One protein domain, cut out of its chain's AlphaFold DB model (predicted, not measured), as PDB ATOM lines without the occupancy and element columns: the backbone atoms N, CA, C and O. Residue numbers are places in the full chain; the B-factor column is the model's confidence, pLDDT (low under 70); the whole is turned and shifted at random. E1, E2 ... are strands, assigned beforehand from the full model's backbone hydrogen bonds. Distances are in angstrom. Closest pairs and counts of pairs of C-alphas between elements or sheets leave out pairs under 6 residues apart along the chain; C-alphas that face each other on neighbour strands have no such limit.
ATOM      1  N   GLN A  20      31.370 -19.143 -19.330       89.69
ATOM      2  CA  GLN A  20      31.921 -19.908 -20.446       89.69
ATOM      3  C   GLN A  20      32.238 -18.968 -21.613       89.69
ATOM      4  O   GLN A  20      31.404 -18.137 -21.980       89.69
ATOM      5  N   THR A  21      33.420 -19.112 -22.215       93.62
ATOM      6  CA  THR A  21      33.763 -18.374 -23.432       93.62
ATOM      7  C   THR A  21      32.932 -18.911 -24.592       93.62
ATOM      8  O   THR A  21      32.954 -20.110 -24.883       93.62
ATOM      9  N   ILE A  22      32.216 -18.014 -25.264       95.44
ATOM     10  CA  ILE A  22      31.425 -18.327 -26.454       95.44
ATOM     11  C   ILE A  22      32.144 -17.739 -27.660       95.44
ATOM     12  O   ILE A  22      32.449 -16.546 -27.674       95.44
ATOM     13  N   LYS A  23      32.410 -18.582 -28.652       94.56
ATOM     14  CA  LYS A  23      32.882 -18.181 -29.978       94.56
ATOM     15  C   LYS A  23      31.687 -18.058 -30.914       94.56
ATOM     16  O   LYS A  23      30.730 -18.819 -30.778       94.56
ATOM     17  N   GLU A  24      31.730 -17.098 -31.827       95.94
ATOM     18  CA  GLU A  24      30.686 -16.856 -32.821       95.94
ATOM     19  C   GLU A  24      31.349 -16.517 -34.144       95.94
ATOM     20  O   GLU A  24      31.991 -15.476 -34.258       95.94
ATOM     21  N   ASP A  25      31.191 -17.399 -35.126       93.94
ATOM     22  CA  ASP A  25      31.905 -17.305 -36.391       93.94
ATOM     23  C   ASP A  25      31.058 -17.828 -37.558       93.94
ATOM     24  O   ASP A  25      30.150 -18.653 -37.409       93.94
ATOM     25  N   VAL A  26      31.369 -17.335 -38.758       95.56
ATOM     26  CA  VAL A  26      30.770 -17.807 -40.018       95.56
ATOM     27  C   VAL A  26      31.450 -19.095 -40.490       95.56
ATOM     28  O   VAL A  26      30.793 -19.994 -41.004       95.56
ATOM     29  N   ALA A  27      32.761 -19.196 -40.285       94.50
ATOM     30  CA  ALA A  27      33.567 -20.372 -40.578       94.50
ATOM     31  C   ALA A  27      34.449 -20.684 -39.370       94.50
ATOM     32  O   ALA A  27      34.901 -19.772 -38.685       94.50
ATOM     33  N   PHE A  28      34.706 -21.961 -39.113       93.62
ATOM     34  CA  PHE A  28      35.503 -22.390 -37.967       93.62
ATOM     35  C   PHE A  28      36.353 -23.602 -38.328       93.62
ATOM     36  O   PHE A  28      36.053 -24.331 -39.272       93.62
ATOM     37  N   ALA A  29      37.418 -23.832 -37.568       92.50
ATOM     38  CA  ALA A  29      38.252 -25.015 -37.699       92.50
ATOM     39  C   ALA A  29      38.417 -25.694 -36.338       92.50
ATOM     40  O   ALA A  29      38.436 -25.042 -35.292       92.50
ATOM     41  N   VAL A  30      38.532 -27.023 -36.346       87.81
ATOM     42  CA  VAL A  30      38.863 -27.780 -35.124       87.81
ATOM     43  C   VAL A  30      40.340 -27.593 -34.762       87.81
ATOM     44  O   VAL A  30      40.701 -27.614 -33.587       87.81
ATOM     45  N   ILE A  31      41.196 -27.403 -35.771       86.12
ATOM     46  CA  ILE A  31      42.635 -27.199 -35.614       86.12
ATOM     47  C   ILE A  31      43.036 -25.961 -36.413       86.12
ATOM     48  O   ILE A  31      42.859 -25.925 -37.626       86.12
ATOM     49  N   GLY A  32      43.639 -24.985 -35.736       87.81
ATOM     50  CA  GLY A  32      44.076 -23.743 -36.369       87.81
ATOM     51  C   GLY A  32      42.911 -22.818 -36.707       87.81
ATOM     52  O   GLY A  32      41.894 -22.818 -36.018       87.81
ATOM     53  N   GLU A  33      43.093 -22.029 -37.760       91.38
ATOM     54  CA  GLU A  33      42.135 -21.027 -38.224       91.38
ATOM     55  C   GLU A  33      41.765 -21.313 -39.687       91.38
ATOM     56  O   GLU A  33      42.644 -21.736 -40.447       91.38
ATOM     57  N   PRO A  34      40.510 -21.067 -40.105       94.56
ATOM     58  CA  PRO A  34      40.118 -21.155 -41.508       94.56
ATOM     59  C   PRO A  34      40.963 -20.234 -42.406       94.56
ATOM     60  O   PRO A  34      41.164 -19.055 -42.112       94.56
ATOM     61  N   LYS A  35      41.436 -20.765 -43.533       95.12
ATOM     62  CA  LYS A  35      42.234 -20.078 -44.558       95.12
ATOM     63  C   LYS A  35      41.441 -18.988 -45.276       95.12
ATOM     64  O   LYS A  35      41.999 -17.935 -45.590       95.12
ATOM     65  N   TYR A  36      40.175 -19.248 -45.601       95.81
ATOM     66  CA  TYR A  36      39.366 -18.349 -46.420       95.81
ATOM     67  C   TYR A  36      38.658 -17.300 -45.558       95.81
ATOM     68  O   TYR A  36      37.989 -17.613 -44.575       95.81
ATOM     69  N   ALA A  37      38.784 -16.031 -45.953       91.56
ATOM     70  CA  ALA A  37      38.122 -14.917 -45.282       91.56
ATOM     71  C   ALA A  37      36.594 -14.987 -45.435       91.56
ATOM     72  O   ALA A  37      36.094 -15.498 -46.429       91.56
ATOM     73  N   VAL A  38      35.845 -14.369 -44.516       88.06
ATOM     74  CA  VAL A  38      34.363 -14.395 -44.470       88.06
ATOM     75  C   VAL A  38      33.681 -13.970 -45.785       88.06
ATOM     76  O   VAL A  38      32.559 -14.382 -46.063       88.06
ATOM     77  N   TYR A  84      21.531 -34.826 -50.394       93.31
ATOM     78  CA  TYR A  84      21.494 -34.253 -49.054       93.31
ATOM     79  C   TYR A  84      22.575 -33.187 -48.907       93.31
ATOM     80  O   TYR A  84      23.731 -33.425 -49.246       93.31
ATOM     81  N   ASP A  85      22.211 -32.060 -48.308       95.00
ATOM     82  CA  ASP A  85      23.155 -31.014 -47.925       95.00
ATOM     83  C   ASP A  85      23.468 -31.089 -46.421       95.00
ATOM     84  O   ASP A  85      22.637 -31.493 -45.599       95.00
ATOM     85  N   THR A  86      24.685 -30.699 -46.050       95.94
ATOM     86  CA  THR A  86      25.142 -30.582 -44.658       95.94
ATOM     87  C   THR A  86      24.934 -29.165 -44.112       95.94
ATOM     88  O   THR A  86      24.682 -28.214 -44.849       95.94
ATOM     89  N   LEU A  87      25.057 -28.988 -42.792       97.31
ATOM     90  CA  LEU A  87      25.005 -27.650 -42.182       97.31
ATOM     91  C   LEU A  87      26.195 -26.787 -42.620       97.31
ATOM     92  O   LEU A  87      26.006 -25.662 -43.074       97.31
ATOM     93  N   PHE A  88      27.396 -27.358 -42.548       96.88
ATOM     94  CA  PHE A  88      28.650 -26.769 -43.010       96.88
ATOM     95  C   PHE A  88      29.360 -27.744 -43.952       96.88
ATOM     96  O   PHE A  88      29.146 -28.958 -43.866       96.88
ATOM     97  N   VAL A  89      30.217 -27.227 -44.826       95.69
ATOM     98  CA  VAL A  89      31.030 -27.996 -45.775       95.69
ATOM     99  C   VAL A  89      32.516 -27.791 -45.487       95.69
ATOM    100  O   VAL A  89      32.925 -26.713 -45.065       95.69
ATOM    101  N   THR A  90      33.325 -28.825 -45.696       95.12
ATOM    102  CA  THR A  90      34.781 -28.753 -45.528       95.12
ATOM    103  C   THR A  90      35.463 -28.261 -46.800       95.12
ATOM    104  O   THR A  90      34.964 -28.517 -47.897       95.12
ATOM    105  N   SER A  91      36.613 -27.599 -46.663       94.88
ATOM    106  CA  SER A  91      37.483 -27.304 -47.809       94.88
ATOM    107  C   SER A  91      38.430 -28.473 -48.090       94.88
ATOM    108  O   SER A  91      38.967 -29.064 -47.155       94.88
ATOM    109  N   ASP A  92      38.674 -28.801 -49.361       94.25
ATOM    110  CA  ASP A  92      39.567 -29.915 -49.742       94.25
ATOM    111  C   ASP A  92      41.061 -29.581 -49.569       94.25
ATOM    112  O   ASP A  92      41.909 -30.474 -49.562       94.25
ATOM    113  N   ASP A  93      41.400 -28.298 -49.431       95.19
ATOM    114  CA  ASP A  93      42.767 -27.803 -49.240       95.19
ATOM    115  C   ASP A  93      43.079 -27.404 -47.787       95.19
ATOM    116  O   ASP A  93      44.127 -26.811 -47.522       95.19
ATOM    117  N   GLU A  94      42.204 -27.760 -46.840       93.38
ATOM    118  CA  GLU A  94      42.376 -27.488 -45.414       93.38
ATOM    119  C   GLU A  94      41.955 -28.673 -44.532       93.38
ATOM    120  O   GLU A  94      40.888 -29.261 -44.722       93.38
ATOM    121  N   PRO A  95      42.737 -29.025 -43.500       88.94
ATOM    122  CA  PRO A  95      42.336 -30.060 -42.560       88.94
ATOM    123  C   PRO A  95      41.322 -29.522 -41.539       88.94
ATOM    124  O   PRO A  95      41.670 -28.758 -40.643       88.94
ATOM    125  N   GLY A  96      40.075 -29.994 -41.610       89.12
ATOM    126  CA  GLY A  96      39.091 -29.799 -40.536       89.12
ATOM    127  C   GLY A  96      38.582 -28.363 -40.373       89.12
ATOM    128  O   GLY A  96      38.257 -27.969 -39.249       89.12
ATOM    129  N   SER A  97      38.521 -27.603 -41.471       94.88
ATOM    130  CA  SER A  97      37.793 -26.333 -41.569       94.88
ATOM    131  C   SER A  97      36.350 -26.560 -42.032       94.88
ATOM    132  O   SER A  97      36.049 -27.536 -42.720       94.88
ATOM    133  N   TYR A  98      35.452 -25.661 -41.638       95.56
ATOM    134  CA  TYR A  98      34.019 -25.726 -41.900       95.56
ATOM    135  C   TYR A  98      33.513 -24.362 -42.360       95.56
ATOM    136  O   TYR A  98      33.617 -23.378 -41.629       95.56
ATOM    137  N   TYR A  99      32.925 -24.327 -43.554       96.69
ATOM    138  CA  TYR A  99      32.344 -23.141 -44.180       96.69
ATOM    139  C   TYR A  99      30.822 -23.283 -44.339       96.69
ATOM    140  O   TYR A  99      30.320 -24.410 -44.418       96.69
ATOM    141  N   PRO A 100      30.069 -22.170 -44.376       95.94
ATOM    142  CA  PRO A 100      28.608 -22.188 -44.483       95.94
ATOM    143  C   PRO A 100      28.081 -22.992 -45.680       95.94
ATOM    144  O   PRO A 100      28.567 -22.832 -46.801       95.94
ATOM    145  N   LEU A 101      27.040 -23.804 -45.456       95.50
ATOM    146  CA  LEU A 101      26.218 -24.409 -46.513       95.50
ATOM    147  C   LEU A 101      24.724 -24.160 -46.236       95.50
ATOM    148  O   LEU A 101      24.185 -23.140 -46.672       95.50
ATOM    149  N   ILE A 102      24.048 -25.043 -45.487       97.25
ATOM    150  CA  ILE A 102      22.686 -24.771 -44.988       97.25
ATOM    151  C   ILE A 102      22.736 -23.770 -43.826       97.25
ATOM    152  O   ILE A 102      21.841 -22.935 -43.689       97.25
ATOM    153  N   ALA A 103      23.751 -23.860 -42.968       97.56
ATOM    154  CA  ALA A 103      23.970 -22.904 -41.891       97.56
ATOM    155  C   ALA A 103      24.497 -21.572 -42.437       97.56
ATOM    156  O   ALA A 103      25.164 -21.543 -43.469       97.56
ATOM    157  N   GLU A 104      24.215 -20.477 -41.734       96.00
ATOM    158  CA  GLU A 104      24.806 -19.158 -42.007       96.00
ATOM    159  C   GLU A 104      25.910 -18.778 -41.009       96.00
ATOM    160  O   GLU A 104      26.849 -18.080 -41.386       96.00
ATOM    161  N   ASN A 105      25.819 -19.233 -39.756       96.19
ATOM    162  CA  ASN A 105      26.831 -19.045 -38.716       96.19
ATOM    163  C   ASN A 105      26.672 -20.091 -37.600       96.19
ATOM    164  O   ASN A 105      25.674 -20.823 -37.544       96.19
ATOM    165  N   VAL A 106      27.668 -20.149 -36.717       96.88
ATOM    166  CA  VAL A 106      27.664 -20.986 -35.517       96.88
ATOM    167  C   VAL A 106      28.143 -20.199 -34.302       96.88
ATOM    168  O   VAL A 106      29.111 -19.443 -34.366       96.88
ATOM    169  N   ARG A 107      27.489 -20.438 -33.167       97.50
ATOM    170  CA  ARG A 107      27.952 -20.050 -31.835       97.50
ATOM    171  C   ARG A 107      28.317 -21.313 -31.078       97.50
ATOM    172  O   ARG A 107      27.548 -22.265 -31.091       97.50
ATOM    173  N   TYR A 108      29.476 -21.369 -30.444       95.75
ATOM    174  CA  TYR A 108      29.924 -22.590 -29.780       95.75
ATOM    175  C   TYR A 108      30.809 -22.296 -28.579       95.75
ATOM    176  O   TYR A 108      31.458 -21.254 -28.481       95.75
ATOM    177  N   ALA A 109      30.825 -23.236 -27.644       94.88
ATOM    178  CA  ALA A 109      31.752 -23.192 -26.530       94.88
ATOM    179  C   ALA A 109      33.205 -23.314 -27.005       94.88
ATOM    180  O   ALA A 109      33.501 -24.133 -27.871       94.88
ATOM    181  N   ASP A 110      34.133 -22.605 -26.367       91.69
ATOM    182  CA  ASP A 110      35.576 -22.751 -26.619       91.69
ATOM    183  C   ASP A 110      36.110 -24.191 -26.462       91.69
ATOM    184  O   ASP A 110      37.087 -24.562 -27.111       91.69
ATOM    185  N   ASN A 111      35.440 -25.010 -25.649       91.38
ATOM    186  CA  ASN A 111      35.705 -26.435 -25.452       91.38
ATOM    187  C   ASN A 111      34.832 -27.374 -26.310       91.38
ATOM    188  O   ASN A 111      34.838 -28.582 -26.076       91.38
ATOM    189  N   PHE A 112      34.058 -26.836 -27.258       91.31
ATOM    190  CA  PHE A 112      33.145 -27.561 -28.152       91.31
ATOM    191  C   PHE A 112      32.057 -28.405 -27.458       91.31
ATOM    192  O   PHE A 112      31.460 -29.280 -28.083       91.31
ATOM    193  N   ALA A 113      31.748 -28.154 -26.180       94.50
ATOM    194  CA  ALA A 113      30.720 -28.908 -25.454       94.50
ATOM    195  C   ALA A 113      29.298 -28.713 -26.013       94.50
ATOM    196  O   ALA A 113      28.422 -29.548 -25.787       94.50
ATOM    197  N   TRP A 114      29.061 -27.608 -26.719       95.81
ATOM    198  CA  TRP A 114      27.812 -27.319 -27.410       95.81
ATOM    199  C   TRP A 114      28.063 -26.415 -28.618       95.81
ATOM    200  O   TRP A 114      29.062 -25.691 -28.668       95.81
ATOM    201  N   ALA A 115      27.118 -26.445 -29.555       96.31
ATOM    202  CA  ALA A 115      27.024 -25.519 -30.674       96.31
ATOM    203  C   ALA A 115      25.553 -25.132 -30.910       96.31
ATOM    204  O   ALA A 115      24.656 -25.970 -30.824       96.31
ATOM    205  N   GLU A 116      25.325 -23.861 -31.207       97.69
ATOM    206  CA  GLU A 116      24.073 -23.260 -31.650       97.69
ATOM    207  C   GLU A 116      24.269 -22.828 -33.103       97.69
ATOM    208  O   GLU A 116      25.238 -22.147 -33.432       97.69
ATOM    209  N   ILE A 117      23.379 -23.268 -33.989       98.12
ATOM    210  CA  ILE A 117      23.536 -23.095 -35.434       98.12
ATOM    211  C   ILE A 117      22.385 -22.248 -35.954       98.12
ATOM    212  O   ILE A 117      21.219 -22.631 -35.825       98.12
ATOM    213  N   SER A 118      22.724 -21.133 -36.593       98.31
ATOM    214  CA  SER A 118      21.761 -20.303 -37.312       98.31
ATOM    215  C   SER A 118      21.626 -20.827 -38.737       98.31
ATOM    216  O   SER A 118      22.623 -21.029 -39.433       98.31
ATOM    217  N   LEU A 119      20.394 -21.082 -39.178       98.25
ATOM    218  CA  LEU A 119      20.125 -21.587 -40.525       98.25
ATOM    219  C   LEU A 119      19.960 -20.435 -41.512       98.25
ATOM    220  O   LEU A 119      19.263 -19.463 -41.225       98.25
ATOM    221  N   ASN A 120      20.514 -20.594 -42.712       96.75
ATOM    222  CA  ASN A 120      20.311 -19.651 -43.798       96.75
ATOM    223  C   ASN A 120      18.811 -19.590 -44.150       96.75
ATOM    224  O   ASN A 120      18.239 -20.591 -44.602       96.75
ATOM    225  N   PRO A 121      18.147 -18.424 -44.035       97.38
ATOM    226  CA  PRO A 121      16.713 -18.300 -44.279       97.38
ATOM    227  C   PRO A 121      16.330 -18.528 -45.743       97.38
ATOM    228  O   PRO A 121      15.138 -18.600 -46.041       97.38
ATOM    229  N   ARG A 122      17.296 -18.653 -46.662       96.50
ATOM    230  CA  ARG A 122      17.090 -19.020 -48.071       96.50
ATOM    231  C   ARG A 122      17.240 -20.518 -48.349       96.50
ATOM    232  O   ARG A 122      16.900 -20.931 -49.452       96.50
ATOM    233  N   ALA A 123      17.712 -21.325 -47.396       96.81
ATOM    234  CA  ALA A 123      17.845 -22.768 -47.578       96.81
ATOM    235  C   ALA A 123      16.463 -23.413 -47.769       96.81
ATOM    236  O   ALA A 123      15.555 -23.227 -46.953       96.81
ATOM    237  N   ARG A 124      16.275 -24.138 -48.870       95.69
ATOM    238  CA  ARG A 124      15.022 -24.811 -49.226       95.69
ATOM    239  C   ARG A 124      15.353 -26.167 -49.821       95.69
ATOM    240  O   ARG A 124      16.388 -26.317 -50.461       95.69
ATOM    241  N   PHE A 125      14.449 -27.119 -49.634       93.31
ATOM    242  CA  PHE A 125      14.471 -28.318 -50.455       93.31
ATOM    243  C   PHE A 125      14.142 -27.941 -51.908       93.31
ATOM    244  O   PHE A 125      13.369 -26.996 -52.114       93.31
ATOM    245  N   PRO A 126      14.755 -28.624 -52.885       77.62
ATOM    246  CA  PRO A 126      14.419 -28.464 -54.295       77.62
ATOM    247  C   PRO A 126      12.978 -28.884 -54.615       77.62
ATOM    248  O   PRO A 126      12.396 -29.695 -53.855       77.62
TER     249      PRO A 126
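Overview. This is residues 20 to 38 and 84 to 126 of the 126 residues of the protein "Putative peptide/nickel transport system substrate-binding protein" of Enterobacter cloacae (UniProt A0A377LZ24). Little regular structure: a small sheet, E1 - E3 - E4, all antiparallel, with loops and strand E2 beyond it, E2 tied to residues 28 to 29 and 88 to 89 by short antiparallel pairings. The printed part has 62 residues, no named helix and four strands, E1 to E4, with 20 residues; the class is all strand. It is compact, radius of gyration of the C-alphas 12.0 A, spanning 37 by 29 by 19 A.

Arrangement. Start at E1, residues 22 to 25, antiparallel to E3, residues 103 to 109; N 23 and O 108 are 2.8 A apart. Next find E4, residues 115 to 119, in a hairpin with E3; N 116 and O 107 are 2.7 A apart. E2, residues 97 to 100, pairs with no named strand and is apart from E1 and E4.

Along the chain. Find C-alpha 22 at (31.425, -18.327, -26.454), where E1 begins. E3 runs 17.2 A; E4 runs 12.7 A to C-alpha 119 at (20.125, -21.587, -40.525).

Size, cuts and confidence. Residues 39 to 83 are not printed; C-alphas 38 and 84 are 24.1 A apart. No printed residue is under pLDDT 70.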